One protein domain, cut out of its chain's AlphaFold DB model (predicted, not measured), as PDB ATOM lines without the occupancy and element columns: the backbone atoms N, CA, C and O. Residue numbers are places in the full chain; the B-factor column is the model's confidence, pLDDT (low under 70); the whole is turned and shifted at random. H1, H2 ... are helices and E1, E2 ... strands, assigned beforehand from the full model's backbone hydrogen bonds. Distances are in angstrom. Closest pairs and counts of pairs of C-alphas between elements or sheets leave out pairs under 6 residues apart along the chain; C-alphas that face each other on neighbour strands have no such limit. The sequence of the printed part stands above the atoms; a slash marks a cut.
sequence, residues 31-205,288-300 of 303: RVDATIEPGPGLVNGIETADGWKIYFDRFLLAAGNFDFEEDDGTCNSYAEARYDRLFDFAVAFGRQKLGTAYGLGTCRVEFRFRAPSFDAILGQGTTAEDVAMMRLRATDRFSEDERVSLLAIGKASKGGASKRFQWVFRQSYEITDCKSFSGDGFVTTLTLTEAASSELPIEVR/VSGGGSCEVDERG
ATOM      1  N   ARG A  31     127.220 131.781  61.436       97.69
ATOM      2  CA  ARG A  31     128.164 131.960  62.537       97.69
ATOM      3  C   ARG A  31     129.569 132.178  61.987       97.69
ATOM      4  O   ARG A  31     130.106 131.295  61.325       97.69
ATOM      5  N   VAL A  32     130.199 133.287  62.345       98.12
ATOM      6  CA  VAL A  32     131.613 133.542  62.057       98.12
ATOM      7  C   VAL A  32     132.410 133.372  63.342       98.12
ATOM      8  O   VAL A  32     132.195 134.103  64.309       98.12
ATOM      9  N   ASP A  33     133.318 132.401  63.363       98.06
ATOM     10  CA  ASP A  33     134.235 132.182  64.479       98.06
ATOM     11  C   ASP A  33     135.605 132.787  64.152       98.06
ATOM     12  O   ASP A  33     136.310 132.318  63.260       98.06
ATOM     13  N   ALA A  34     136.004 133.820  64.892       98.00
ATOM     14  CA  ALA A  34     137.364 134.337  64.828       98.00
ATOM     15  C   ALA A  34     138.285 133.471  65.681       98.00
ATOM     16  O   ALA A  34     137.999 133.217  66.862       98.00
ATOM     17  N   THR A  35     139.402 133.040  65.107       98.25
ATOM     18  CA  THR A  35     140.434 132.269  65.808       98.25
ATOM     19  C   THR A  35     141.758 133.018  65.788       98.25
ATOM     20  O   THR A  35     141.989 133.845  64.915       98.25
ATOM     21  N   ILE A  36     142.609 132.779  66.783       98.31
ATOM     22  CA  ILE A  36     143.921 133.416  66.905       98.31
ATOM     23  C   ILE A  36     145.002 132.392  67.265       98.31
ATOM     24  O   ILE A  36     144.761 131.491  68.077       98.31
ATOM     25  N   GLU A  37     146.186 132.514  66.667       98.12
ATOM     26  CA  GLU A  37     147.340 131.644  66.931       98.12
ATOM     27  C   GLU A  37     148.689 132.385  66.848       98.12
ATOM     28  O   GLU A  37     148.784 133.413  66.172       98.12
ATOM     29  N   PRO A  38     149.737 131.905  67.550       98.19
ATOM     30  CA  PRO A  38     151.085 132.438  67.401       98.19
ATOM     31  C   PRO A  38     151.652 132.065  66.030       98.19
ATOM     32  O   PRO A  38     151.598 130.903  65.619       98.19
ATOM     33  N   GLY A  39     152.259 133.034  65.354       97.19
ATOM     34  CA  GLY A  39     152.990 132.790  64.120       97.19
ATOM     35  C   GLY A  39     154.305 132.031  64.347       97.19
ATOM     36  O   GLY A  39     154.818 131.966  65.474       97.19
ATOM     37  N   PRO A  40     154.913 131.473  63.284       96.00
ATOM     38  CA  PRO A  40     156.120 130.658  63.380       96.00
ATOM     39  C   PRO A  40     157.290 131.338  64.093       96.00
ATOM     40  O   PRO A  40     158.038 130.646  64.781       96.00
ATOM     41  N   GLY A  41     157.445 132.659  63.951       96.94
ATOM     42  CA  GLY A  41     158.523 133.421  64.588       96.94
ATOM     43  C   GLY A  41     158.446 133.426  66.118       96.94
ATOM     44  O   GLY A  41     159.475 133.390  66.789       96.94
ATOM     45  N   LEU A  42     157.236 133.394  66.679       97.31
ATOM     46  CA  LEU A  42     157.023 133.320  68.127       97.31
ATOM     47  C   LEU A  42     157.320 131.925  68.685       97.31
ATOM     48  O   LEU A  42     157.865 131.802  69.777       97.31
ATOM     49  N   VAL A  43     157.006 130.877  67.918       94.94
ATOM     50  CA  VAL A  43     157.152 129.478  68.356       94.94
ATOM     51  C   VAL A  43     158.564 128.937  68.126       94.94
ATOM     52  O   VAL A  43     159.117 128.246  68.980       94.94
ATOM     53  N   ASN A  44     159.151 129.226  66.965       96.31
ATOM     54  CA  ASN A  44     160.423 128.641  66.530       96.31
ATOM     55  C   ASN A  44     161.612 129.601  66.692       96.31
ATOM     56  O   ASN A  44     162.763 129.185  66.534       96.31
ATOM     57  N   GLY A  45     161.341 130.866  67.017       97.75
ATOM     58  CA  GLY A  45     162.301 131.960  66.932       97.75
ATOM     59  C   GLY A  45     162.378 132.558  65.525       97.75
ATOM     60  O   GLY A  45     161.843 132.017  64.556       97.75
ATOM     61  N   ILE A  46     163.059 133.696  65.426       98.69
ATOM     62  CA  ILE A  46     163.218 134.471  64.190       98.69
ATOM     63  C   ILE A  46     164.698 134.496  63.825       98.69
ATOM     64  O   ILE A  46     165.540 134.726  64.692       98.69
ATOM     65  N   GLU A  47     165.008 134.295  62.549       98.56
ATOM     66  CA  GLU A  47     166.330 134.559  61.984       98.56
ATOM     67  C   GLU A  47     166.237 135.782  61.071       98.56
ATOM     68  O   GLU A  47     165.425 135.816  60.145       98.56
ATOM     69  N   THR A  48     167.022 136.811  61.370       98.50
ATOM     70  CA  THR A  48     167.052 138.060  60.604       98.50
ATOM     71  C   THR A  48     168.055 137.977  59.453       98.50
ATOM     72  O   THR A  48     168.991 137.174  59.479       98.50
ATOM     73  N   ALA A  49     167.897 138.829  58.438       97.81
ATOM     74  CA  ALA A  49     168.772 138.867  57.262       97.81
ATOM     75  C   ALA A  49     170.232 139.194  57.627       97.81
ATOM     76  O   ALA A  49     171.171 138.703  57.005       97.81
ATOM     77  N   ASP A  50     170.432 139.963  58.697       97.94
ATOM     78  CA  ASP A  50     171.742 140.278  59.264       97.94
ATOM     79  C   ASP A  50     172.264 139.218  60.259       97.94
ATOM     80  O   ASP A  50     173.293 139.439  60.907       97.94
ATOM     81  N   GLY A  51     171.616 138.052  60.356       98.25
ATOM     82  CA  GLY A  51     172.122 136.852  61.029       98.25
ATOM     83  C   GLY A  51     171.896 136.787  62.541       98.25
ATOM     84  O   GLY A  51     172.575 136.009  63.220       98.25
ATOM     85  N   TRP A  52     170.989 137.596  63.091       98.75
ATOM     86  CA  TRP A  52     170.564 137.475  64.484       98.75
ATOM     87  C   TRP A  52     169.474 136.419  64.640       98.75
ATOM     88  O   TRP A  52     168.612 136.250  63.782       98.75
ATOM     89  N   LYS A  53     169.504 135.726  65.777       98.81
ATOM     90  CA  LYS A  53     168.463 134.791  66.210       98.81
ATOM     91  C   LYS A  53     167.724 135.359  67.401       98.81
ATOM     92  O   LYS A  53     168.365 135.616  68.423       98.81
ATOM     93  N   ILE A  54     166.413 135.517  67.277       98.88
ATOM     94  CA  ILE A  54     165.549 136.149  68.273       98.88
ATOM     95  C   ILE A  54     164.595 135.112  68.859       98.88
ATOM     96  O   ILE A  54     164.008 134.317  68.126       98.88
ATOM     97  N   TYR A  55     164.428 135.146  70.179       98.56
ATOM     98  CA  TYR A  55     163.475 134.329  70.924       98.56
ATOM     99  C   TYR A  55     162.721 135.197  71.927       98.56
ATOM    100  O   TYR A  55     163.314 136.090  72.538       98.56
ATOM    101  N   PHE A  56     161.442 134.898  72.126       98.62
ATOM    102  CA  PHE A  56     160.606 135.563  73.117       98.62
ATOM    103  C   PHE A  56     160.485 134.706  74.372       98.62
ATOM    104  O   PHE A  56     160.209 133.512  74.293       98.62
ATOM    105  N   ASP A  57     160.682 135.337  75.524       98.38
ATOM    106  CA  ASP A  57     160.392 134.744  76.827       98.38
ATOM    107  C   ASP A  57     158.936 135.031  77.236       98.38
ATOM    108  O   ASP A  57     158.313 134.191  77.880       98.38
ATOM    109  N   ARG A  58     158.383 136.196  76.850       98.50
ATOM    110  CA  ARG A  58     156.961 136.569  76.996       98.50
ATOM    111  C   ARG A  58     156.503 137.387  75.789       98.50
ATOM    112  O   ARG A  58     157.219 138.292  75.360       98.50
ATOM    113  N   PHE A  59     155.292 137.132  75.300       98.69
ATOM    114  CA  PHE A  59     154.638 137.979  74.299       98.69
ATOM    115  C   PHE A  59     153.150 138.122  74.630       98.69
ATOM    116  O   PHE A  59     152.307 137.371  74.133       98.69
ATOM    117  N   LEU A  60     152.837 139.061  75.526       98.69
ATOM    118  CA  LEU A  60     151.488 139.248  76.054       98.69
ATOM    119  C   LEU A  60     150.708 140.270  75.249       98.69
ATOM    120  O   LEU A  60     151.062 141.447  75.239       98.69
ATOM    121  N   LEU A  61     149.617 139.823  74.642       98.44
ATOM    122  CA  LEU A  61     148.750 140.643  73.809       98.44
ATOM    123  C   LEU A  61     147.297 140.293  74.114       98.44
ATOM    124  O   LEU A  61     146.915 139.117  74.113       98.44
ATOM    125  N   ALA A  62     146.489 141.319  74.368       97.38
ATOM    126  CA  ALA A  62     145.049 141.160  74.460       97.38
ATOM    127  C   ALA A  62     144.386 141.586  73.152       97.38
ATOM    128  O   ALA A  62     144.604 142.690  72.657       97.38
ATOM    129  N   ALA A  63     143.560 140.694  72.614       97.38
ATOM    130  CA  ALA A  63     142.789 140.909  71.402       97.38
ATOM    131  C   ALA A  63     141.327 140.518  71.641       97.38
ATOM    132  O   ALA A  63     141.027 139.662  72.480       97.38
ATOM    133  N   GLY A  64     140.403 141.122  70.905       96.44
ATOM    134  CA  GLY A  64     138.984 140.815  71.036       96.44
ATOM    135  C   GLY A  64     138.102 141.888  70.428       96.44
ATOM    136  O   GLY A  64     138.531 142.575  69.508       96.44
ATOM    137  N   ASN A  65     136.885 142.013  70.972       94.31
ATOM    138  CA  ASN A  65     135.792 142.816  70.407       94.31
ATOM    139  C   ASN A  65     135.641 142.562  68.920       94.31
ATOM    140  O   ASN A  65     136.004 143.384  68.100       94.31
ATOM    141  N   PHE A  66     135.215 141.339  68.636       96.12
ATOM    142  CA  PHE A  66     134.962 140.871  67.292       96.12
ATOM    143  C   PHE A  66     133.483 141.090  66.974       96.12
ATOM    144  O   PHE A  66     132.615 140.420  67.558       96.12
ATOM    145  N   ASP A  67     133.223 142.026  66.077       95.62
ATOM    146  CA  ASP A  67     131.911 142.519  65.667       95.62
ATOM    147  C   ASP A  67     131.894 142.879  64.171       95.62
ATOM    148  O   ASP A  67     132.870 142.673  63.438       95.62
ATOM    149  N   PHE A  68     130.720 143.296  63.693       95.25
ATOM    150  CA  PHE A  68     130.543 143.820  62.345       95.25
ATOM    151  C   PHE A  68     130.349 145.334  62.408       95.25
ATOM    152  O   PHE A  68     129.650 145.819  63.295       95.25
ATOM    153  N   GLU A  69     130.917 146.066  61.452       90.94
ATOM    154  CA  GLU A  69     130.776 147.524  61.395       90.94
ATOM    155  C   GLU A  69     129.292 147.921  61.275       90.94
ATOM    156  O   GLU A  69     128.579 147.471  60.373       90.94
ATOM    157  N   GLU A  70     128.819 148.775  62.191       80.25
ATOM    158  CA  GLU A  70     127.393 149.120  62.319       80.25
ATOM    159  C   GLU A  70     126.862 149.962  61.137       80.25
ATOM    160  O   GLU A  70     125.658 149.960  60.866       80.25
ATOM    161  N   ASP A  71     127.746 150.650  60.406       79.50
ATOM    162  CA  ASP A  71     127.388 151.554  59.304       79.50
ATOM    163  C   ASP A  71     127.233 150.844  57.941       79.50
ATOM    164  O   ASP A  71     126.827 151.465  56.947       79.50
ATOM    165  N   ASP A  72     127.478 149.531  57.874       73.56
ATOM    166  CA  ASP A  72     127.216 148.739  56.675       73.56
ATOM    167  C   ASP A  72     125.728 148.367  56.595       73.56
ATOM    168  O   ASP A  72     125.275 147.338  57.096       73.56
ATOM    169  N   GLY A  73     124.942 149.194  55.900       82.19
ATOM    170  CA  GLY A  73     123.515 148.945  55.657       82.19
ATOM    171  C   GLY A  73     123.198 147.652  54.886       82.19
ATOM    172  O   GLY A  73     122.022 147.368  54.640       82.19
ATOM    173  N   THR A  74     124.211 146.882  54.469       91.50
ATOM    174  CA  THR A  74     124.057 145.556  53.857       91.50
ATOM    175  C   THR A  74     124.259 144.396  54.836       91.50
ATOM    176  O   THR A  74     123.866 143.266  54.513       91.50
ATOM    177  N   CYS A  75     124.771 144.673  56.037       95.31
ATOM    178  CA  CYS A  75     124.950 143.696  57.099       95.31
ATOM    179  C   CYS A  75     123.735 143.667  58.031       95.31
ATOM    180  O   CYS A  75     123.278 144.685  58.543       95.31
ATOM    181  N   ASN A  76     123.218 142.471  58.305       94.06
ATOM    182  CA  ASN A  76     122.256 142.250  59.380       94.06
ATOM    183  C   ASN A  76     122.963 141.506  60.516       94.06
ATOM    184  O   ASN A  76     123.011 140.273  60.492       94.06
ATOM    185  N   SER A  77     123.519 142.231  61.490       93.38
ATOM    186  CA  SER A  77     124.155 141.637  62.672       93.38
ATOM    187  C   SER A  77     123.112 141.157  63.696       93.38
ATOM    188  O   SER A  77     122.047 141.752  63.876       93.38
ATOM    189  N   TYR A  78     123.387 140.022  64.344       91.06
ATOM    190  CA  TYR A  78     122.490 139.388  65.324       91.06
ATOM    191  C   TYR A  78     123.092 139.342  66.728       91.06
ATOM    192  O   TYR A  78     122.381 139.550  67.712       91.06
ATOM    193  N   ALA A  79     124.376 138.998  66.830       88.56
ATOM    194  CA  ALA A  79     125.114 138.919  68.084       88.56
ATOM    195  C   ALA A  79     126.619 138.949  67.813       88.56
ATOM    196  O   ALA A  79     127.073 138.449  66.785       88.56
ATOM    197  N   GLU A  80     127.373 139.489  68.764       89.69
ATOM    198  CA  GLU A  80     128.792 139.821  68.615       89.69
ATOM    199  C   GLU A  80     129.569 139.514  69.898       89.69
ATOM    200  O   GLU A  80     129.010 139.481  71.002       89.69
ATOM    201  N   ALA A  81     130.881 139.316  69.770       91.50
ATOM    202  CA  ALA A  81     131.759 139.002  70.887       91.50
ATOM    203  C   ALA A  81     132.488 140.257  71.381       91.50
ATOM    204  O   ALA A  81     133.666 140.459  71.098       91.50
ATOM    205  N   ARG A  82     131.804 141.055  72.206       91.81
ATOM    206  CA  ARG A  82     132.325 142.304  72.804       91.81
ATOM    207  C   ARG A  82     133.207 142.096  74.051       91.81
ATOM    208  O   ARG A  82     133.194 142.905  74.976       91.81
ATOM    209  N   TYR A  83     133.939 140.985  74.114       94.38
ATOM    210  CA  TYR A  83     134.880 140.679  75.199       94.38
ATOM    211  C   TYR A  83     136.321 140.644  74.677       94.38
ATOM    212  O   TYR A  83     136.559 140.444  73.486       94.38
ATOM    213  N   ASP A  84     137.284 140.817  75.583       96.00
ATOM    214  CA  ASP A  84     138.714 140.697  75.295       96.00
ATOM    215  C   ASP A  84     139.248 139.338  75.768       96.00
ATOM    216  O   ASP A  84     138.747 138.747  76.734       96.00
ATOM    217  N   ARG A  85     140.287 138.839  75.098       97.94
ATOM    218  CA  ARG A  85     141.056 137.670  75.523       97.94
ATOM    219  C   ARG A  85     142.530 138.020  75.607       97.94
ATOM    220  O   ARG A  85     143.055 138.646  74.693       97.94
ATOM    221  N   LEU A  86     143.185 137.605  76.686       98.50
ATOM    222  CA  LEU A  86     144.620 137.801  76.886       98.50
ATOM    223  C   LEU A  86     145.367 136.501  76.589       98.50
ATOM    224  O   LEU A  86     144.988 135.456  77.109       98.50
ATOM    225  N   PHE A  87     146.435 136.558  75.800       98.56
ATOM    226  CA  PHE A  87     147.269 135.398  75.475       98.56
ATOM    227  C   PHE A  87     148.746 135.693  75.729       98.56
ATOM    228  O   PHE A  87     149.170 136.843  75.632       98.56
ATOM    229  N   ASP A  88     149.518 134.639  75.998       98.56
ATOM    230  CA  ASP A  88     150.973 134.665  75.895       98.56
ATOM    231  C   ASP A  88     151.396 133.879  74.661       98.56
ATOM    232  O   ASP A  88     151.423 132.647  74.661       98.56
ATOM    233  N   PHE A  89     151.711 134.604  73.595       98.38
ATOM    234  CA  PHE A  89     152.071 134.000  72.319       98.38
ATOM    235  C   PHE A  89     153.506 133.455  72.291       98.38
ATOM    236  O   PHE A  89     153.859 132.774  71.334       98.38
ATOM    237  N   ALA A  90     154.317 133.678  73.335       97.31
ATOM    238  CA  ALA A  90     155.593 132.974  73.490       97.31
ATOM    239  C   ALA A  90     155.392 131.490  73.868       97.31
ATOM    240  O   ALA A  90     156.301 130.672  73.720       97.31
ATOM    241  N   VAL A  91     154.192 131.112  74.333       94.94
ATOM    242  CA  VAL A  91     153.815 129.714  74.561       94.94
ATOM    243  C   VAL A  91     153.222 129.137  73.279       94.94
ATOM    244  O   VAL A  91     152.253 129.656  72.736       94.94
ATOM    245  N   ALA A  92     153.760 128.010  72.816       90.25
ATOM    246  CA  ALA A  92     153.227 127.328  71.644       90.25
ATOM    247  C   ALA A  92     151.812 126.782  71.906       90.25
ATOM    248  O   ALA A  92     151.600 125.956  72.799       90.25
ATOM    249  N   PHE A  93     150.853 127.199  71.082       94.44
ATOM    250  CA  PHE A  93     149.508 126.637  71.023       94.44
ATOM    251  C   PHE A  93     148.972 126.671  69.594       94.44
ATOM    252  O   PHE A  93     149.401 127.484  68.786       94.44
ATOM    253  N   GLY A  94     148.030 125.778  69.283       95.94
ATOM    254  CA  GLY A  94     147.231 125.890  68.061       95.94
ATOM    255  C   GLY A  94     146.022 126.799  68.277       95.94
ATOM    256  O   GLY A  94     145.681 127.097  69.424       95.94
ATOM    257  N   ARG A  95     145.351 127.182  67.187       96.69
ATOM    258  CA  ARG A  95     144.175 128.073  67.162       96.69
ATOM    259  C   ARG A  95     143.311 128.065  68.415       96.69
ATOM    260  O   ARG A  95     142.729 127.053  68.808       96.69
ATOM    261  N   GLN A  96     143.192 129.248  69.001       97.69
ATOM    262  CA  GLN A  96     142.289 129.540  70.100       97.69
ATOM    263  C   GLN A  96     141.138 130.395  69.597       97.69
ATOM    264  O   GLN A  96     141.303 131.229  68.715       97.69
ATOM    265  N   LYS A  97     139.957 130.228  70.187       97.12
ATOM    266  CA  LYS A  97     138.827 131.111  69.898       97.12
ATOM    267  C   LYS A  97     139.146 132.533  70.362       97.12
ATOM    268  O   LYS A  97     139.493 132.712  71.531       97.12
ATOM    269  N   LEU A  98     138.947 133.511  69.484       97.12
ATOM    270  CA  LEU A  98     138.980 134.937  69.788       97.12
ATOM    271  C   LEU A  98     137.563 135.453  70.062       97.12
ATOM    272  O   LEU A  98     137.278 135.935  71.154       97.12
ATOM    273  N   GLY A  99     136.641 135.232  69.126       97.00
ATOM    274  CA  GLY A  99     135.276 135.753  69.171       97.00
ATOM    275  C   GLY A  99     134.318 134.938  68.309       97.00
ATOM    276  O   GLY A  99     134.740 134.065  67.557       97.00
ATOM    277  N   THR A 100     133.024 135.206  68.451       97.50
ATOM    278  CA  THR A 100     131.992 134.723  67.529       97.50
ATOM    279  C   THR A 100     131.045 135.868  67.231       97.50
ATOM    280  O   THR A 100     130.566 136.509  68.167       97.50
ATOM    281  N   ALA A 101     130.739 136.064  65.956       97.31
ATOM    282  CA  ALA A 101     129.681 136.951  65.506       97.31
ATOM    283  C   ALA A 101     128.662 136.174  64.664       97.31
ATOM    284  O   ALA A 101     128.956 135.104  64.125       97.31
ATOM    285  N   TYR A 102     127.446 136.699  64.583       97.50
ATOM    286  CA  TYR A 102     126.347 136.123  63.818       97.50
ATOM    287  C   TYR A 102     125.761 137.187  62.905       97.50
ATOM    288  O   TYR A 102     125.387 138.258  63.388       97.50
ATOM    289  N   GLY A 103     125.663 136.895  61.611       96.31
ATOM    290  CA  GLY A 103     125.209 137.874  60.629       96.31
ATOM    291  C   GLY A 103     124.603 137.261  59.369       96.31
ATOM    292  O   GLY A 103     124.673 136.051  59.148       96.31
ATOM    293  N   LEU A 104     123.987 138.119  58.557       96.75
ATOM    294  CA  LEU A 104     123.474 137.821  57.216       96.75
ATOM    295  C   LEU A 104     123.750 138.998  56.279       96.75
ATOM    296  O   LEU A 104     123.618 140.150  56.693       96.75
ATOM    297  N   GLY A 105     124.015 138.709  55.007       96.31
ATOM    298  CA  GLY A 105     124.318 139.729  54.002       96.31
ATOM    299  C   GLY A 105     125.818 139.946  53.850       96.31
ATOM    300  O   GLY A 105     126.604 139.041  54.120       96.31
ATOM    301  N   THR A 106     126.221 141.121  53.386       96.50
ATOM    302  CA  THR A 106     127.641 141.474  53.315       96.50
ATOM    303  C   THR A 106     127.996 142.202  54.597       96.50
ATOM    304  O   THR A 106     127.328 143.163  54.946       96.50
ATOM    305  N   CYS A 107     128.986 141.701  55.327       96.69
ATOM    306  CA  CYS A 107     129.382 142.246  56.615       96.69
ATOM    307  C   CYS A 107     130.883 142.493  56.631       96.69
ATOM    308  O   CYS A 107     131.671 141.581  56.352       96.69
ATOM    309  N   ARG A 108     131.281 143.712  56.987       95.94
ATOM    310  CA  ARG A 108     132.668 144.027  57.307       95.94
ATOM    311  C   ARG A 108     132.940 143.697  58.767       95.94
ATOM    312  O   ARG A 108     132.233 144.158  59.651       95.94
ATOM    313  N   VAL A 109     133.952 142.876  58.993       95.75
ATOM    314  CA  VAL A 109     134.454 142.522  60.317       95.75
ATOM    315  C   VAL A 109     135.410 143.596  60.819       95.75
ATOM    316  O   VAL A 109     136.326 143.986  60.088       95.75
ATOM    317  N   GLU A 110     135.274 143.944  62.094       95.56
ATOM    318  CA  GLU A 110     136.287 144.664  62.860       95.56
ATOM    319  C   GLU A 110     136.735 143.840  64.081       95.56
ATOM    320  O   GLU A 110     136.045 142.938  64.571       95.56
ATOM    321  N   PHE A 111     137.968 144.074  64.520       96.50
ATOM    322  CA  PHE A 111     138.494 143.548  65.777       96.50
ATOM    323  C   PHE A 111     139.597 144.458  66.292       96.50
ATOM    324  O   PHE A 111     140.118 145.300  65.567       96.50
ATOM    325  N   ARG A 112     140.002 144.293  67.551       95.25
ATOM    326  CA  ARG A 112     141.040 145.148  68.137       95.25
ATOM    327  C   ARG A 112     142.077 144.390  68.928       95.25
ATOM    328  O   ARG A 112     141.804 143.315  69.468       95.25
ATOM    329  N   PHE A 113     143.226 145.036  69.095       94.88
ATOM    330  CA  PHE A 113     144.120 144.749  70.206       94.88
ATOM    331  C   PHE A 113     144.377 146.003  71.027       94.88
ATOM    332  O   PHE A 113     144.594 147.101  70.516       94.88
ATOM    333  N   ARG A 114     144.280 145.832  72.338       95.88
ATOM    334  CA  ARG A 114     144.357 146.899  73.334       95.88
ATOM    335  C   ARG A 114     144.641 146.282  74.692       95.88
ATOM    336  O   ARG A 114     144.652 145.064  74.831       95.88
ATOM    337  N   ALA A 115     144.779 147.105  75.723       96.81
ATOM    338  CA  ALA A 115     144.861 146.582  77.080       96.81
ATOM    339  C   ALA A 115     143.615 145.759  77.476       96.81
ATOM    340  O   ALA A 115     142.487 146.180  77.187       96.81
ATOM    341  N   PRO A 116     143.781 144.633  78.195       97.25
ATOM    342  CA  PRO A 116     142.674 143.748  78.543       97.25
ATOM    343  C   PRO A 116     141.646 144.424  79.465       97.25
ATOM    344  O   PRO A 116     141.986 145.189  80.381       97.25
ATOM    345  N   SER A 117     140.366 144.091  79.274       95.25
ATOM    346  CA  SER A 117     139.289 144.421  80.214       95.25
ATOM    347  C   SER A 117     139.476 143.723  81.577       95.25
ATOM    348  O   SER A 117     140.397 142.933  81.774       95.25
ATOM    349  N   PHE A 118     138.679 144.093  82.589       93.38
ATOM    350  CA  PHE A 118     138.818 143.509  83.940       93.38
ATOM    351  C   PHE A 118     138.359 142.048  83.965       93.38
ATOM    352  O   PHE A 118     138.814 141.257  84.782       93.38
ATOM    353  N   ASP A 119     137.436 141.736  83.069       94.69
ATOM    354  CA  ASP A 119     136.805 140.452  82.824       94.69
ATOM    355  C   ASP A 119     137.386 139.754  81.585       94.69
ATOM    356  O   ASP A 119     136.759 138.842  81.047       94.69
ATOM    357  N   ALA A 120     138.572 140.180  81.125       97.19
ATOM    358  CA  ALA A 120     139.238 139.557  79.993       97.19
ATOM    359  C   ALA A 120     139.403 138.056  80.244       97.19
ATOM    360  O   ALA A 120     139.830 137.618  81.316       97.19
ATOM    361  N   ILE A 121     139.068 137.258  79.234       97.88
ATOM    362  CA  ILE A 121     139.182 135.807  79.328       97.88
ATOM    363  C   ILE A 121     140.660 135.441  79.183       97.88
ATOM    364  O   ILE A 121     141.319 135.847  78.225       97.88
ATOM    365  N   LEU A 122     141.170 134.650  80.122       97.94
ATOM    366  CA  LEU A 122     142.546 134.165  80.085       97.94
ATOM    367  C   LEU A 122     142.686 133.067  79.028       97.94
ATOM    368  O   LEU A 122     142.069 132.003  79.119       97.94
ATOM    369  N   GLY A 123     143.482 133.358  78.010       96.94
ATOM    370  CA  GLY A 123     143.953 132.411  77.018       96.94
ATOM    371  C   GLY A 123     145.183 131.645  77.503       96.94
ATOM    372  O   GLY A 123     145.625 131.756  78.651       96.94
ATOM    373  N   GLN A 124     145.747 130.841  76.606       96.88
ATOM    374  CA  GLN A 124     146.890 129.990  76.916       96.88
ATOM    375  C   GLN A 124     148.096 130.810  77.406       96.88
ATOM    376  O   GLN A 124     148.426 131.846  76.833       96.88
ATOM    377  N   GLY A 125     148.760 130.314  78.457       96.50
ATOM    378  CA  GLY A 125     150.005 130.891  78.979       96.50
ATOM    379  C   GLY A 125     149.839 132.126  79.869       96.50
ATOM    380  O   GLY A 125     150.840 132.720  80.247       96.50
ATOM    381  N   THR A 126     148.605 132.499  80.226       98.31
ATOM    382  CA  THR A 126     148.325 133.747  80.959       98.31
ATOM    383  C   THR A 126     147.732 133.515  82.339       98.31
ATOM    384  O   THR A 126     147.091 132.493  82.600       98.31
ATOM    385  N   THR A 127     147.934 134.484  83.229       97.88
ATOM    386  CA  THR A 127     147.387 134.485  84.589       97.88
ATOM    387  C   THR A 127     146.637 135.780  84.913       97.88
ATOM    388  O   THR A 127     146.623 136.748  84.150       97.88
ATOM    389  N   ALA A 128     146.003 135.823  86.087       97.50
ATOM    390  CA  ALA A 128     145.388 137.046  86.593       97.50
ATOM    391  C   ALA A 128     146.426 138.141  86.918       97.50
ATOM    392  O   ALA A 128     146.101 139.327  86.823       97.50
ATOM    393  N   GLU A 129     147.667 137.774  87.271       98.12
ATOM    394  CA  GLU A 129     148.745 138.755  87.451       98.12
ATOM    395  C   GLU A 129     149.101 139.452  86.133       98.12
ATOM    396  O   GLU A 129     149.341 140.660  86.137       98.12
ATOM    397  N   ASP A 130     149.065 138.733  85.008       98.44
ATOM    398  CA  ASP A 130     149.312 139.320  83.687       98.44
ATOM    399  C   ASP A 130     148.252 140.368  83.335       98.44
ATOM    400  O   ASP A 130     148.589 141.464  82.888       98.44
ATOM    401  N   VAL A 131     146.974 140.085  83.618       98.06
ATOM    402  CA  VAL A 131     145.888 141.067  83.453       98.06
ATOM    403  C   VAL A 131     146.128 142.288  84.335       98.06
ATOM    404  O   VAL A 131     146.000 143.419  83.866       98.06
ATOM    405  N   ALA A 132     146.490 142.096  85.605       97.69
ATOM    406  CA  ALA A 132     146.760 143.210  86.511       97.69
ATOM    407  C   ALA A 132     147.927 144.082  86.016       97.69
ATOM    408  O   ALA A 132     147.820 145.309  86.027       97.69
ATOM    409  N   MET A 133     149.003 143.455  85.531       98.00
ATOM    410  CA  MET A 133     150.173 144.135  84.975       98.00
ATOM    411  C   MET A 133     149.826 144.899  83.698       98.00
ATOM    412  O   MET A 133     150.116 146.092  83.609       98.00
ATOM    413  N   MET A 134     149.139 144.267  82.740       98.19
ATOM    414  CA  MET A 134     148.812 144.933  81.478       98.19
ATOM    415  C   MET A 134     147.839 146.103  81.657       98.19
ATOM    416  O   MET A 134     147.722 146.985  80.810       98.19
ATOM    417  N   ARG A 135     147.151 146.165  82.796       97.12
ATOM    418  CA  ARG A 135     146.252 147.267  83.141       97.12
ATOM    419  C   ARG A 135     146.935 148.423  83.867       97.12
ATOM    420  O   ARG A 135     146.259 149.411  84.167       97.12
ATOM    421  N   LEU A 136     148.234 148.328  84.150       97.19
ATOM    422  CA  LEU A 136     148.999 149.433  84.716       97.19
ATOM    423  C   LEU A 136     149.049 150.590  83.721       97.19
ATOM    424  O   LEU A 136     149.504 150.439  82.583       97.19
ATOM    425  N   ARG A 137     148.587 151.755  84.176       97.44
ATOM    426  CA  ARG A 137     148.620 152.990  83.398       97.44
ATOM    427  C   ARG A 137     149.970 153.669  83.554       97.44
ATOM    428  O   ARG A 137     150.496 153.727  84.666       97.44
ATOM    429  N   ALA A 138     150.514 154.175  82.459       97.25
ATOM    430  CA  ALA A 138     151.655 155.077  82.477       97.25
ATOM    431  C   ALA A 138     151.668 155.931  81.207       97.25
ATOM    432  O   ALA A 138     150.922 155.677  80.264       97.25
ATOM    433  N   THR A 139     152.546 156.924  81.202       96.06
ATOM    434  CA  THR A 139     152.839 157.744  80.028       96.06
ATOM    435  C   THR A 139     154.151 157.281  79.409       96.06
ATOM    436  O   THR A 139     155.113 157.018  80.134       96.06
ATOM    437  N   ASP A 140     154.188 157.205  78.084       95.25
ATOM    438  CA  ASP A 140     155.402 157.073  77.277       95.25
ATOM    439  C   ASP A 140     155.419 158.158  76.176       95.25
ATOM    440  O   ASP A 140     154.649 159.118  76.236       95.25
ATOM    441  N   ARG A 141     156.328 158.069  75.196       94.69
ATOM    442  CA  ARG A 141     156.445 159.072  74.116       94.69
ATOM    443  C   ARG A 141     155.267 159.073  73.135       94.69
ATOM    444  O   ARG A 141     155.115 160.046  72.399       94.69
ATOM    445  N   PHE A 142     154.467 158.011  73.103       94.44
ATOM    446  CA  PHE A 142     153.387 157.802  72.134       94.44
ATOM    447  C   PHE A 142     152.005 157.785  72.785       94.44
ATOM    448  O   PHE A 142     150.997 157.809  72.087       94.44
ATOM    449  N   SER A 143     151.926 157.709  74.112       94.38
ATOM    450  CA  SER A 143     150.664 157.543  74.823       94.38
ATOM    451  C   SER A 143     150.682 158.210  76.198       94.38
ATOM    452  O   SER A 143     151.638 158.076  76.961       94.38
ATOM    453  N   GLU A 144     149.594 158.901  76.544       95.19
ATOM    454  CA  GLU A 144     149.415 159.582  77.832       95.19
ATOM    455  C   GLU A 144     148.451 158.805  78.737       95.19
ATOM    456  O   GLU A 144     147.299 158.597  78.371       95.19
ATOM    457  N   ASP A 145     148.886 158.424  79.947       95.69
ATOM    458  CA  ASP A 145     148.037 157.725  80.934       95.69
ATOM    459  C   ASP A 145     147.332 156.469  80.360       95.69
ATOM    460  O   ASP A 145     146.192 156.135  80.702       95.69
ATOM    461  N   GLU A 146     148.024 155.740  79.487       96.31
ATOM    462  CA  GLU A 146     147.492 154.559  78.810       96.31
ATOM    463  C   GLU A 146     147.918 153.258  79.473       96.31
ATOM    464  O   GLU A 146     148.943 153.166  80.154       96.31
ATOM    465  N   ARG A 147     147.114 152.216  79.270       97.50
ATOM    466  CA  ARG A 147     147.411 150.849  79.726       97.50
ATOM    467  C   ARG A 147     148.309 150.121  78.720       97.50
ATOM    468  O   ARG A 147     148.552 150.624  77.637       97.50
ATOM    469  N   VAL A 148     148.808 148.942  79.074       98.00
ATOM    470  CA  VAL A 148     149.671 148.138  78.197       98.00
ATOM    471  C   VAL A 148     148.819 147.345  77.210       98.00
ATOM    472  O   VAL A 148     148.003 146.523  77.627       98.00
ATOM    473  N   SER A 149     149.022 147.559  75.915       97.38
ATOM    474  CA  SER A 149     148.400 146.784  74.835       97.38
ATOM    475  C   SER A 149     149.236 145.568  74.435       97.38
ATOM    476  O   SER A 149     148.669 144.515  74.149       97.38
ATOM    477  N   LEU A 150     150.567 145.684  74.495       98.56
ATOM    478  CA  LEU A 150     151.518 144.604  74.233       98.56
ATOM    479  C   LEU A 150     152.702 144.675  75.208       98.56
ATOM    480  O   LEU A 150     153.283 145.739  75.416       98.56
ATOM    481  N   LEU A 151     153.101 143.526  75.758       98.75
ATOM    482  CA  LEU A 151     154.402 143.337  76.406       98.75
ATOM    483  C   LEU A 151     155.213 142.304  75.619       98.75
ATOM    484  O   LEU A 151     154.811 141.145  75.528       98.75
ATOM    485  N   ALA A 152     156.379 142.711  75.125       98.75
ATOM    486  CA  ALA A 152     157.331 141.842  74.447       98.75
ATOM    487  C   ALA A 152     158.627 141.746  75.262       98.75
ATOM    488  O   ALA A 152     159.312 142.745  75.467       98.75
ATOM    489  N   ILE A 153     158.963 140.542  75.727       98.81
ATOM    490  CA  ILE A 153     160.218 140.247  76.426       98.81
ATOM    491  C   ILE A 153     160.946 139.171  75.646       98.81
ATOM    492  O   ILE A 153     160.374 138.117  75.358       98.81
ATOM    493  N   GLY A 154     162.213 139.406  75.339       98.69
ATOM    494  CA  GLY A 154     163.001 138.416  74.633       98.69
ATOM    495  C   GLY A 154     164.485 138.712  74.604       98.69
ATOM    496  O   GLY A 154     165.007 139.608  75.271       98.69
ATOM    497  N   LYS A 155     165.173 137.903  73.806       98.75
ATOM    498  CA  LYS A 155     166.613 137.976  73.592       98.75
ATOM    499  C   LYS A 155     166.953 137.731  72.136       98.75
ATOM    500  O   LYS A 155     166.322 136.917  71.464       98.75
ATOM    501  N   ALA A 156     168.015 138.379  71.689       98.81
ATOM    502  CA  ALA A 156     168.630 138.162  70.399       98.81
ATOM    503  C   ALA A 156     170.093 137.747  70.574       98.81
ATOM    504  O   ALA A 156     170.776 138.168  71.514       98.81
ATOM    505  N   SER A 157     170.596 136.911  69.670       98.69
ATOM    506  CA  SER A 157     172.000 136.495  69.660       98.69
ATOM    507  C   SER A 157     172.569 136.399  68.249       98.69
ATOM    508  O   SER A 157     171.878 135.971  67.324       98.69
ATOM    509  N   LYS A 158     173.840 136.775  68.093       98.56
ATOM    510  CA  LYS A 158     174.609 136.646  66.851       98.56
ATOM    511  C   LYS A 158     176.073 136.404  67.192       98.56
ATOM    512  O   LYS A 158     176.737 137.243  67.802       98.56
ATOM    513  N   GLY A 159     176.588 135.238  66.807       96.19
ATOM    514  CA  GLY A 159     177.934 134.819  67.202       96.19
ATOM    515  C   GLY A 159     178.087 134.804  68.729       96.19
ATOM    516  O   GLY A 159     177.351 134.099  69.411       96.19
ATOM    517  N   GLY A 160     179.043 135.576  69.255       96.00
ATOM    518  CA  GLY A 160     179.269 135.733  70.699       96.00
ATOM    519  C   GLY A 160     178.502 136.887  71.360       96.00
ATOM    520  O   GLY A 160     178.610 137.047  72.571       96.00
ATOM    521  N   ALA A 161     177.761 137.695  70.594       98.25
ATOM    522  CA  ALA A 161     176.979 138.807  71.123       98.25
ATOM    523  C   ALA A 161     175.564 138.352  71.509       98.25
ATOM    524  O   ALA A 161     174.942 137.553  70.803       98.25
ATOM    525  N   SER A 162     175.045 138.897  72.609       98.50
ATOM    526  CA  SER A 162     173.662 138.707  73.041       98.50
ATOM    527  C   SER A 162     173.093 140.025  73.544       98.50
ATOM    528  O   SER A 162     173.780 140.756  74.254       98.50
ATOM    529  N   LYS A 163     171.851 140.306  73.153       98.75
ATOM    530  CA  LYS A 163     171.053 141.436  73.620       98.75
ATOM    531  C   LYS A 163     169.731 140.917  74.166       98.75
ATOM    532  O   LYS A 163     169.227 139.893  73.700       98.75
ATOM    533  N   ARG A 164     169.168 141.610  75.137       98.88
ATOM    534  CA  ARG A 164     167.830 141.398  75.680       98.88
ATOM    535  C   ARG A 164     166.983 142.620  75.370       98.88
ATOM    536  O   ARG A 164     167.511 143.684  75.070       98.88
ATOM    537  N   PHE A 165     165.674 142.455  75.417       98.88
ATOM    538  CA  PHE A 165     164.742 143.563  75.307       98.88
ATOM    539  C   PHE A 165     163.506 143.285  76.153       98.88
ATOM    540  O   PHE A 165     163.056 142.143  76.286       98.88
ATOM    541  N   GLN A 166     162.950 144.357  76.701       98.69
ATOM    542  CA  GLN A 166     161.658 144.364  77.367       98.69
ATOM    543  C   GLN A 166     160.916 145.624  76.932       98.69
ATOM    544  O   GLN A 166     161.195 146.727  77.399       98.69
ATOM    545  N   TRP A 167     159.969 145.449  76.020       98.69
ATOM    546  CA  TRP A 167     159.231 146.537  75.396       98.69
ATOM    547  C   TRP A 167     157.771 146.503  75.823       98.69
ATOM    548  O   TRP A 167     157.100 145.473  75.740       98.69
ATOM    549  N   VAL A 168     157.293 147.650  76.299       98.56
ATOM    550  CA  VAL A 168     155.917 147.869  76.744       98.56
ATOM    551  C   VAL A 168     155.274 148.856  75.787       98.56
ATOM    552  O   VAL A 168     155.688 150.010  75.734       98.56
ATOM    553  N   PHE A 169     154.253 148.409  75.070       98.25
ATOM    554  CA  PHE A 169     153.477 149.242  74.163       98.25
ATOM    555  C   PHE A 169     152.117 149.554  74.776       98.25
ATOM    556  O   PHE A 169     151.553 148.742  75.517       98.25
ATOM    557  N   ARG A 170     151.594 150.738  74.471       97.56
ATOM    558  CA  ARG A 170     150.372 151.293  75.061       97.56
ATOM    559  C   ARG A 170     149.344 151.745  74.031       97.56
ATOM    560  O   ARG A 170     148.160 151.810  74.356       97.56
ATOM    561  N   GLN A 171     149.762 151.968  72.785       95.56
ATOM    562  CA  GLN A 171     148.833 152.263  71.697       95.56
ATOM    563  C   GLN A 171     147.868 151.101  71.465       95.56
ATOM    564  O   GLN A 171     148.243 149.926  71.484       95.56
ATOM    565  N   SER A 172     146.603 151.459  71.282       95.31
ATOM    566  CA  SER A 172     145.502 150.540  71.030       95.31
ATOM    567  C   SER A 172     145.002 150.741  69.612       95.31
ATOM    568  O   SER A 172     144.901 151.877  69.145       95.31
ATOM    569  N   TYR A 173     144.644 149.643  68.959       96.00
ATOM    570  CA  TYR A 173     144.307 149.669  67.548       96.00
ATOM    571  C   TYR A 173     143.036 148.898  67.262       96.00
ATOM    572  O   TYR A 173     142.844 147.784  67.758       96.00
ATOM    573  N   GLU A 174     142.200 149.503  66.434       96.38
ATOM    574  CA  GLU A 174     141.115 148.844  65.726       96.38
ATOM    575  C   GLU A 174     141.612 148.430  64.344       96.38
ATOM    576  O   GLU A 174     142.319 149.191  63.690       96.38
ATOM    577  N   ILE A 175     141.300 147.203  63.945       96.12
ATOM    578  CA  ILE A 175     141.765 146.589  62.709       96.12
ATOM    579  C   ILE A 175     140.551 146.293  61.843       96.12
ATOM    580  O   ILE A 175     139.650 145.548  62.239       96.12
ATOM    581  N   THR A 176     140.580 146.844  60.639       95.75
ATOM    582  CA  THR A 176     139.534 146.729  59.624       95.75
ATOM    583  C   THR A 176     140.177 146.506  58.255       95.75
ATOM    584  O   THR A 176     141.401 146.533  58.111       95.75
ATOM    585  N   ASP A 177     139.362 146.216  57.238       94.88
ATOM    586  CA  ASP A 177     139.779 146.289  55.829       94.88
ATOM    587  C   ASP A 177     141.142 145.637  55.511       94.88
ATOM    588  O   ASP A 177     142.030 146.189  54.856       94.88
ATOM    589  N   CYS A 178     141.302 144.387  55.959       96.06
ATOM    590  CA  CYS A 178     142.461 143.566  55.635       96.06
ATOM    591  C   CYS A 178     142.427 143.178  54.159       96.06
ATOM    592  O   CYS A 178     141.580 142.392  53.738       96.06
ATOM    593  N   LYS A 179     143.342 143.721  53.353       94.56
ATOM    594  CA  LYS A 179     143.368 143.528  51.893       94.56
ATOM    595  C   LYS A 179     143.477 142.055  51.525       94.56
ATOM    596  O   LYS A 179     144.212 141.312  52.164       94.56
ATOM    597  N   SER A 180     142.816 141.620  50.459       92.81
ATOM    598  CA  SER A 180     143.072 140.287  49.899       92.81
ATOM    599  C   SER A 180     144.422 140.228  49.184       92.81
ATOM    600  O   SER A 180     144.796 141.155  48.464       92.81
ATOM    601  N   PHE A 181     145.131 139.100  49.292       87.44
ATOM    602  CA  PHE A 181     146.322 138.851  48.471       87.44
ATOM    603  C   PHE A 181     146.033 138.776  46.971       87.44
ATOM    604  O   PHE A 181     146.937 139.008  46.170       87.44
ATOM    605  N   SER A 182     144.794 138.470  46.574       87.75
ATOM    606  CA  SER A 182     144.397 138.531  45.165       87.75
ATOM    607  C   SER A 182     144.329 139.965  44.628       87.75
ATOM    608  O   SER A 182     144.225 140.142  43.419       87.75
ATOM    609  N   GLY A 183     144.397 140.976  45.504       81.69
ATOM    610  CA  GLY A 183     144.238 142.388  45.159       81.69
ATOM    611  C   GLY A 183     142.780 142.846  45.055       81.69
ATOM    612  O   GLY A 183     142.538 144.040  44.900       81.69
ATOM    613  N   ASP A 184     141.823 141.926  45.190       86.69
ATOM    614  CA  ASP A 184     140.392 142.212  45.099       86.69
ATOM    615  C   ASP A 184     139.759 142.254  46.497       86.69
ATOM    616  O   ASP A 184     139.673 141.230  47.178       86.69
ATOM    617  N   GLY A 185     139.287 143.432  46.910       92.25
ATOM    618  CA  GLY A 185     138.534 143.621  48.154       92.25
ATOM    619  C   GLY A 185     139.314 143.301  49.436       92.25
ATOM    620  O   GLY A 185     140.550 143.344  49.475       92.25
ATOM    621  N   PHE A 186     138.569 142.982  50.496       95.75
ATOM    622  CA  PHE A 186     139.094 142.734  51.836       95.75
ATOM    623  C   PHE A 186     138.686 141.348  52.337       95.75
ATOM    624  O   PHE A 186     137.530 140.952  52.205       95.75
ATOM    625  N   VAL A 187     139.614 140.618  52.960       95.50
ATOM    626  CA  VAL A 187     139.330 139.318  53.599       95.50
ATOM    627  C   VAL A 187     138.459 139.458  54.849       95.50
ATOM    628  O   VAL A 187     137.892 138.475  55.314       95.50
ATOM    629  N   THR A 188     138.332 140.674  55.381       95.56
ATOM    630  CA  THR A 188     137.410 141.032  56.468       95.56
ATOM    631  C   THR A 188     136.010 141.393  55.970       95.56
ATOM    632  O   THR A 188     135.116 141.556  56.791       95.56
ATOM    633  N   THR A 189     135.772 141.483  54.656       95.88
ATOM    634  CA  THR A 189     134.422 141.630  54.094       95.88
ATOM    635  C   THR A 189     133.865 140.255  53.741       95.88
ATOM    636  O   THR A 189     134.289 139.620  52.776       95.88
ATOM    637  N   LEU A 190     132.893 139.786  54.520       95.56
ATOM    638  CA  LEU A 190     132.316 138.450  54.398       95.56
ATOM    639  C   LEU A 190     130.920 138.516  53.778       95.56
ATOM    640  O   LEU A 190     130.107 139.354  54.150       95.56
ATOM    641  N   THR A 191     130.617 137.601  52.854       96.69
ATOM    642  CA  THR A 191     129.241 137.369  52.384       96.69
ATOM    643  C   THR A 191     128.637 136.219  53.180       96.69
ATOM    644  O   THR A 191     128.975 135.060  52.948       96.69
ATOM    645  N   LEU A 192     127.760 136.555  54.122       97.06
ATOM    646  CA  LEU A 192     127.153 135.649  55.087       97.06
ATOM    647  C   LEU A 192     125.770 135.176  54.629       97.06
ATOM    648  O   LEU A 192     124.936 135.956  54.156       97.06
ATOM    649  N   THR A 193     125.516 133.885  54.808       96.88
ATOM    650  CA  THR A 193     124.325 133.167  54.337       96.88
ATOM    651  C   THR A 193     123.550 132.524  55.489       96.88
ATOM    652  O   THR A 193     123.929 132.626  56.646       96.88
ATOM    653  N   GLU A 194     122.405 131.894  55.226       96.56
ATOM    654  CA  GLU A 194     121.616 131.282  56.303       96.56
ATOM    655  C   GLU A 194     122.212 129.950  56.781       96.56
ATOM    656  O   GLU A 194     122.599 129.102  55.978       96.56
ATOM    657  N   ALA A 195     122.208 129.740  58.101       95.06
ATOM    658  CA  ALA A 195     122.562 128.483  58.768       95.06
ATOM    659  C   ALA A 195     123.947 127.901  58.403       95.06
ATOM    660  O   ALA A 195     124.162 126.690  58.515       95.06
ATOM    661  N   ALA A 196     124.890 128.753  57.994       97.69
ATOM    662  CA  ALA A 196     126.268 128.378  57.695       97.69
ATOM    663  C   ALA A 196     127.229 128.681  58.864       97.69
ATOM    664  O   ALA A 196     126.848 129.249  59.893       97.69
ATOM    665  N   SER A 197     128.486 128.253  58.720       97.38
ATOM    666  CA  SER A 197     129.571 128.587  59.643       97.38
ATOM    667  C   SER A 197     130.842 128.872  58.854       97.38
ATOM    668  O   SER A 197     131.251 128.041  58.042       97.38
ATOM    669  N   SER A 198     131.484 129.991  59.169       97.38
ATOM    670  CA  SER A 198     132.772 130.414  58.617       97.38
ATOM    671  C   SER A 198     133.796 130.632  59.731       97.38
ATOM    672  O   SER A 198     133.436 130.814  60.896       97.38
ATOM    673  N   GLU A 199     135.078 130.604  59.373       97.38
ATOM    674  CA  GLU A 199     136.193 130.884  60.282       97.38
ATOM    675  C   GLU A 199     136.991 132.079  59.752       97.38
ATOM    676  O   GLU A 199     137.266 132.150  58.553       97.38
ATOM    677  N   LEU A 200     137.382 132.988  60.648       97.69
ATOM    678  CA  LEU A 200     138.317 134.074  60.360       97.69
ATOM    679  C   LEU A 200     139.603 133.861  61.177       97.69
ATOM    680  O   LEU A 200     139.671 134.275  62.339       97.69
ATOM    681  N   PRO A 201     140.605 133.168  60.613       97.88
ATOM    682  CA  PRO A 201     141.856 132.903  61.309       97.88
ATOM    683  C   PRO A 201     142.747 134.148  61.345       97.88
ATOM    684  O   PRO A 201     142.970 134.808  60.329       97.88
ATOM    685  N   ILE A 202     143.276 134.450  62.525       98.00
ATOM    686  CA  ILE A 202     144.188 135.559  62.800       98.00
ATOM    687  C   ILE A 202     145.506 134.984  63.324       98.00
ATOM    688  O   ILE A 202     145.538 134.107  64.184       98.00
ATOM    689  N   GLU A 203     146.612 135.496  62.815       97.62
ATOM    690  CA  GLU A 203     147.963 135.118  63.205       97.62
ATOM    691  C   GLU A 203     148.663 136.304  63.872       97.62
ATOM    692  O   GLU A 203     148.563 137.442  63.399       97.62
ATOM    693  N   VAL A 204     149.391 136.031  64.957       98.12
ATOM    694  CA  VAL A 204     150.257 137.015  65.619       98.12
ATOM    695  C   VAL A 204     151.695 136.851  65.138       98.12
ATOM    696  O   VAL A 204     152.320 135.820  65.375       98.12
ATOM    697  N   ARG A 205     152.242 137.872  64.483       97.56
ATOM    698  CA  ARG A 205     153.533 137.856  63.791       97.56
ATOM    699  C   ARG A 205     154.510 138.826  64.443       97.56
ATOM    700  O   ARG A 205     154.626 139.983  64.044       97.56
ATOM    701  N   VAL A 288     145.164 138.737  59.397       96.31
ATOM    702  CA  VAL A 288     144.143 137.768  58.982       96.31
ATOM    703  C   VAL A 288     144.767 136.815  57.960       96.31
ATOM    704  O   VAL A 288     145.385 137.265  56.990       96.31
ATOM    705  N   SER A 289     144.653 135.499  58.156       93.44
ATOM    706  CA  SER A 289     145.259 134.539  57.227       93.44
ATOM    707  C   SER A 289     144.635 134.666  55.836       93.44
ATOM    708  O   SER A 289     143.423 134.786  55.683       93.44
ATOM    709  N   GLY A 290     145.478 134.641  54.802       86.94
ATOM    710  CA  GLY A 290     145.057 134.937  53.428       86.94
ATOM    711  C   GLY A 290     144.936 136.437  53.114       86.94
ATOM    712  O   GLY A 290     144.665 136.783  51.964       86.94
ATOM    713  N   GLY A 291     145.174 137.310  54.100       89.69
ATOM    714  CA  GLY A 291     145.160 138.763  53.969       89.69
ATOM    715  C   GLY A 291     146.548 139.423  53.907       89.69
ATOM    716  O   GLY A 291     147.556 138.926  54.419       89.69
ATOM    717  N   GLY A 292     146.574 140.582  53.258       91.00
ATOM    718  CA  GLY A 292     147.635 141.578  53.205       91.00
ATOM    719  C   GLY A 292     147.646 142.500  54.426       91.00
ATOM    720  O   GLY A 292     147.286 142.097  55.530       91.00
ATOM    721  N   SER A 293     148.070 143.745  54.208       91.69
ATOM    722  CA  SER A 293     147.925 144.824  55.190       91.69
ATOM    723  C   SER A 293     146.453 145.112  55.489       91.69
ATOM    724  O   SER A 293     145.601 145.002  54.604       91.69
ATOM    725  N   CYS A 294     146.187 145.498  56.732       94.75
ATOM    726  CA  CYS A 294     144.890 145.971  57.193       94.75
ATOM    727  C   CYS A 294     144.913 147.487  57.365       94.75
ATOM    728  O   CYS A 294     145.985 148.080  57.533       94.75
ATOM    729  N   GLU A 295     143.738 148.100  57.304       94.88
ATOM    730  CA  GLU A 295     143.557 149.451  57.812       94.88
ATOM    731  C   GLU A 295     143.560 149.395  59.338       94.88
ATOM    732  O   GLU A 295     143.124 148.413  59.949       94.88
ATOM    733  N   VAL A 296     144.168 150.412  59.946       93.75
ATOM    734  CA  VAL A 296     144.349 150.456  61.389       93.75
ATOM    735  C   VAL A 296     144.043 151.854  61.887       93.75
ATOM    736  O   VAL A 296     144.743 152.804  61.536       93.75
ATOM    737  N   ASP A 297     143.044 151.946  62.756       92.75
ATOM    738  CA  ASP A 297     142.688 153.183  63.430       92.75
ATOM    739  C   ASP A 297     143.281 153.199  64.837       92.75
ATOM    740  O   ASP A 297     143.004 152.341  65.684       92.75
ATOM    741  N   GLU A 298     144.117 154.204  65.098       88.25
ATOM    742  CA  GLU A 298     144.627 154.462  66.437       88.25
ATOM    743  C   GLU A 298     143.490 155.008  67.303       88.25
ATOM    744  O   GLU A 298     143.011 156.132  67.119       88.25
ATOM    745  N   ARG A 299     143.073 154.231  68.305       78.06
ATOM    746  CA  ARG A 299     142.171 154.745  69.334       78.06
ATOM    747  C   ARG A 299     142.998 155.449  70.393       78.06
ATOM    748  O   ARG A 299     143.396 154.845  71.385       78.06
ATOM    749  N   GLY A 300     143.233 156.742  70.178       62.75
ATOM    750  CA  GLY A 300     143.729 157.618  71.232       62.75
ATOM    751  C   GLY A 300     142.765 157.578  72.416       62.75
ATOM    752  O   GLY A 300     141.548 157.640  72.217       62.75
TER     753      GLY A 300
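Overview. This is residues 31 to 205 and 288 to 300 of the 303 residues of an uncharacterized protein of Polyangiaceae bacterium (UniProt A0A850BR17). One twisted, branched sheet folds into an open V-shaped trough, with E10, E1 and the first part of E5 in one wall and the inner half of E2, the last part of E5, E8 and E11 in the other. E4 lies where the walls meet, and E3 and E9 lie at the end where E5 folds back. At the opposite end the hairpin E6 E7, paired with the first half of E2, makes a long arm; H2 crosses over E2 on the outside. The printed part has 188 residues with two named helices and eleven named strands; along the chain H1 comes between E1 and E2, and H2 between E5 and E6; the class is mostly strand, and the neighbour strands are antiparallel but for E1 and E10, which are parallel. It is compact by its radius of gyration of the C-alphas, 17.6 A, yet elongated, spanning 59 by 36 by 29 A.

Along the chain. E5, residues 96 to 113, bends by 153 degrees at residue 110 and measures 15.3 A from first to last C-alpha. E2, residues 53 to 68, measures 39.2 A and bends by 75 degrees at residue 57. E1, residues 31 to 38, begins at C-alpha 31 (128.164, 131.960, 62.537) and measures 23.4 A; E10, residues 197 to 204, measures 23.1 A. E3 is residues 75 to 79 and runs on into E4, residues 81 to 88, at 71 degrees. E6, residues 150 to 158, and E7, residues 161 to 169, measure 25.5 A and 25.9 A. The short strands are E8, residues 173 to 176, E9, residues 189 to 192, and E11, residues 295 to 298, which ends at C-alpha 298 (144.627, 154.462, 66.437). H1 is residues 40 to 44 and H2 residues 128 to 134.

Arrangement. On one side of E5 lie E1, E9 and E8, and on the other side E2 and E3, each antiparallel to it; N 34 and O 99 are 3.0 A apart, N 107 and O 190 2.9 A, N 175 and O 111 2.8 A, N 64 and O 112 3.0 A, N 78 and O 102 2.8 A. E10 is parallel to E1, with N 200 and O 33 at 2.9 A. E11 is antiparallel to E8, with N 174 and O 297 at 3.0 A. E4 is antiparallel to E2, with N 85 and O 63 at 2.8 A; on the other side of E2 is E6, antiparallel, with N 55 and O 155 at 2.9 A. E6 and E7 form a hairpin, with N 156 and O 163 at 2.8 A. H2 is on the sheet at a height of 9.5 A, across E2 at 89 degrees on the local plane. H1 is on the sheet but over none of its strands. In H1 and H2 every O i to N i+4 pair is within hydrogen-bond range.

Size, cuts and confidence. The C-alphas farthest apart, those of Gly 160 and Glu 194, are 59.6 A apart. Residues 206 to 287 are not printed, and C-alphas 205 and 288 are 10.6 A apart across this cut. The links E5 to H2, H2 to E6 and E8 to E9 are long. The mean pLDDT of the printed part is 95.5, and residue 300 is under 70.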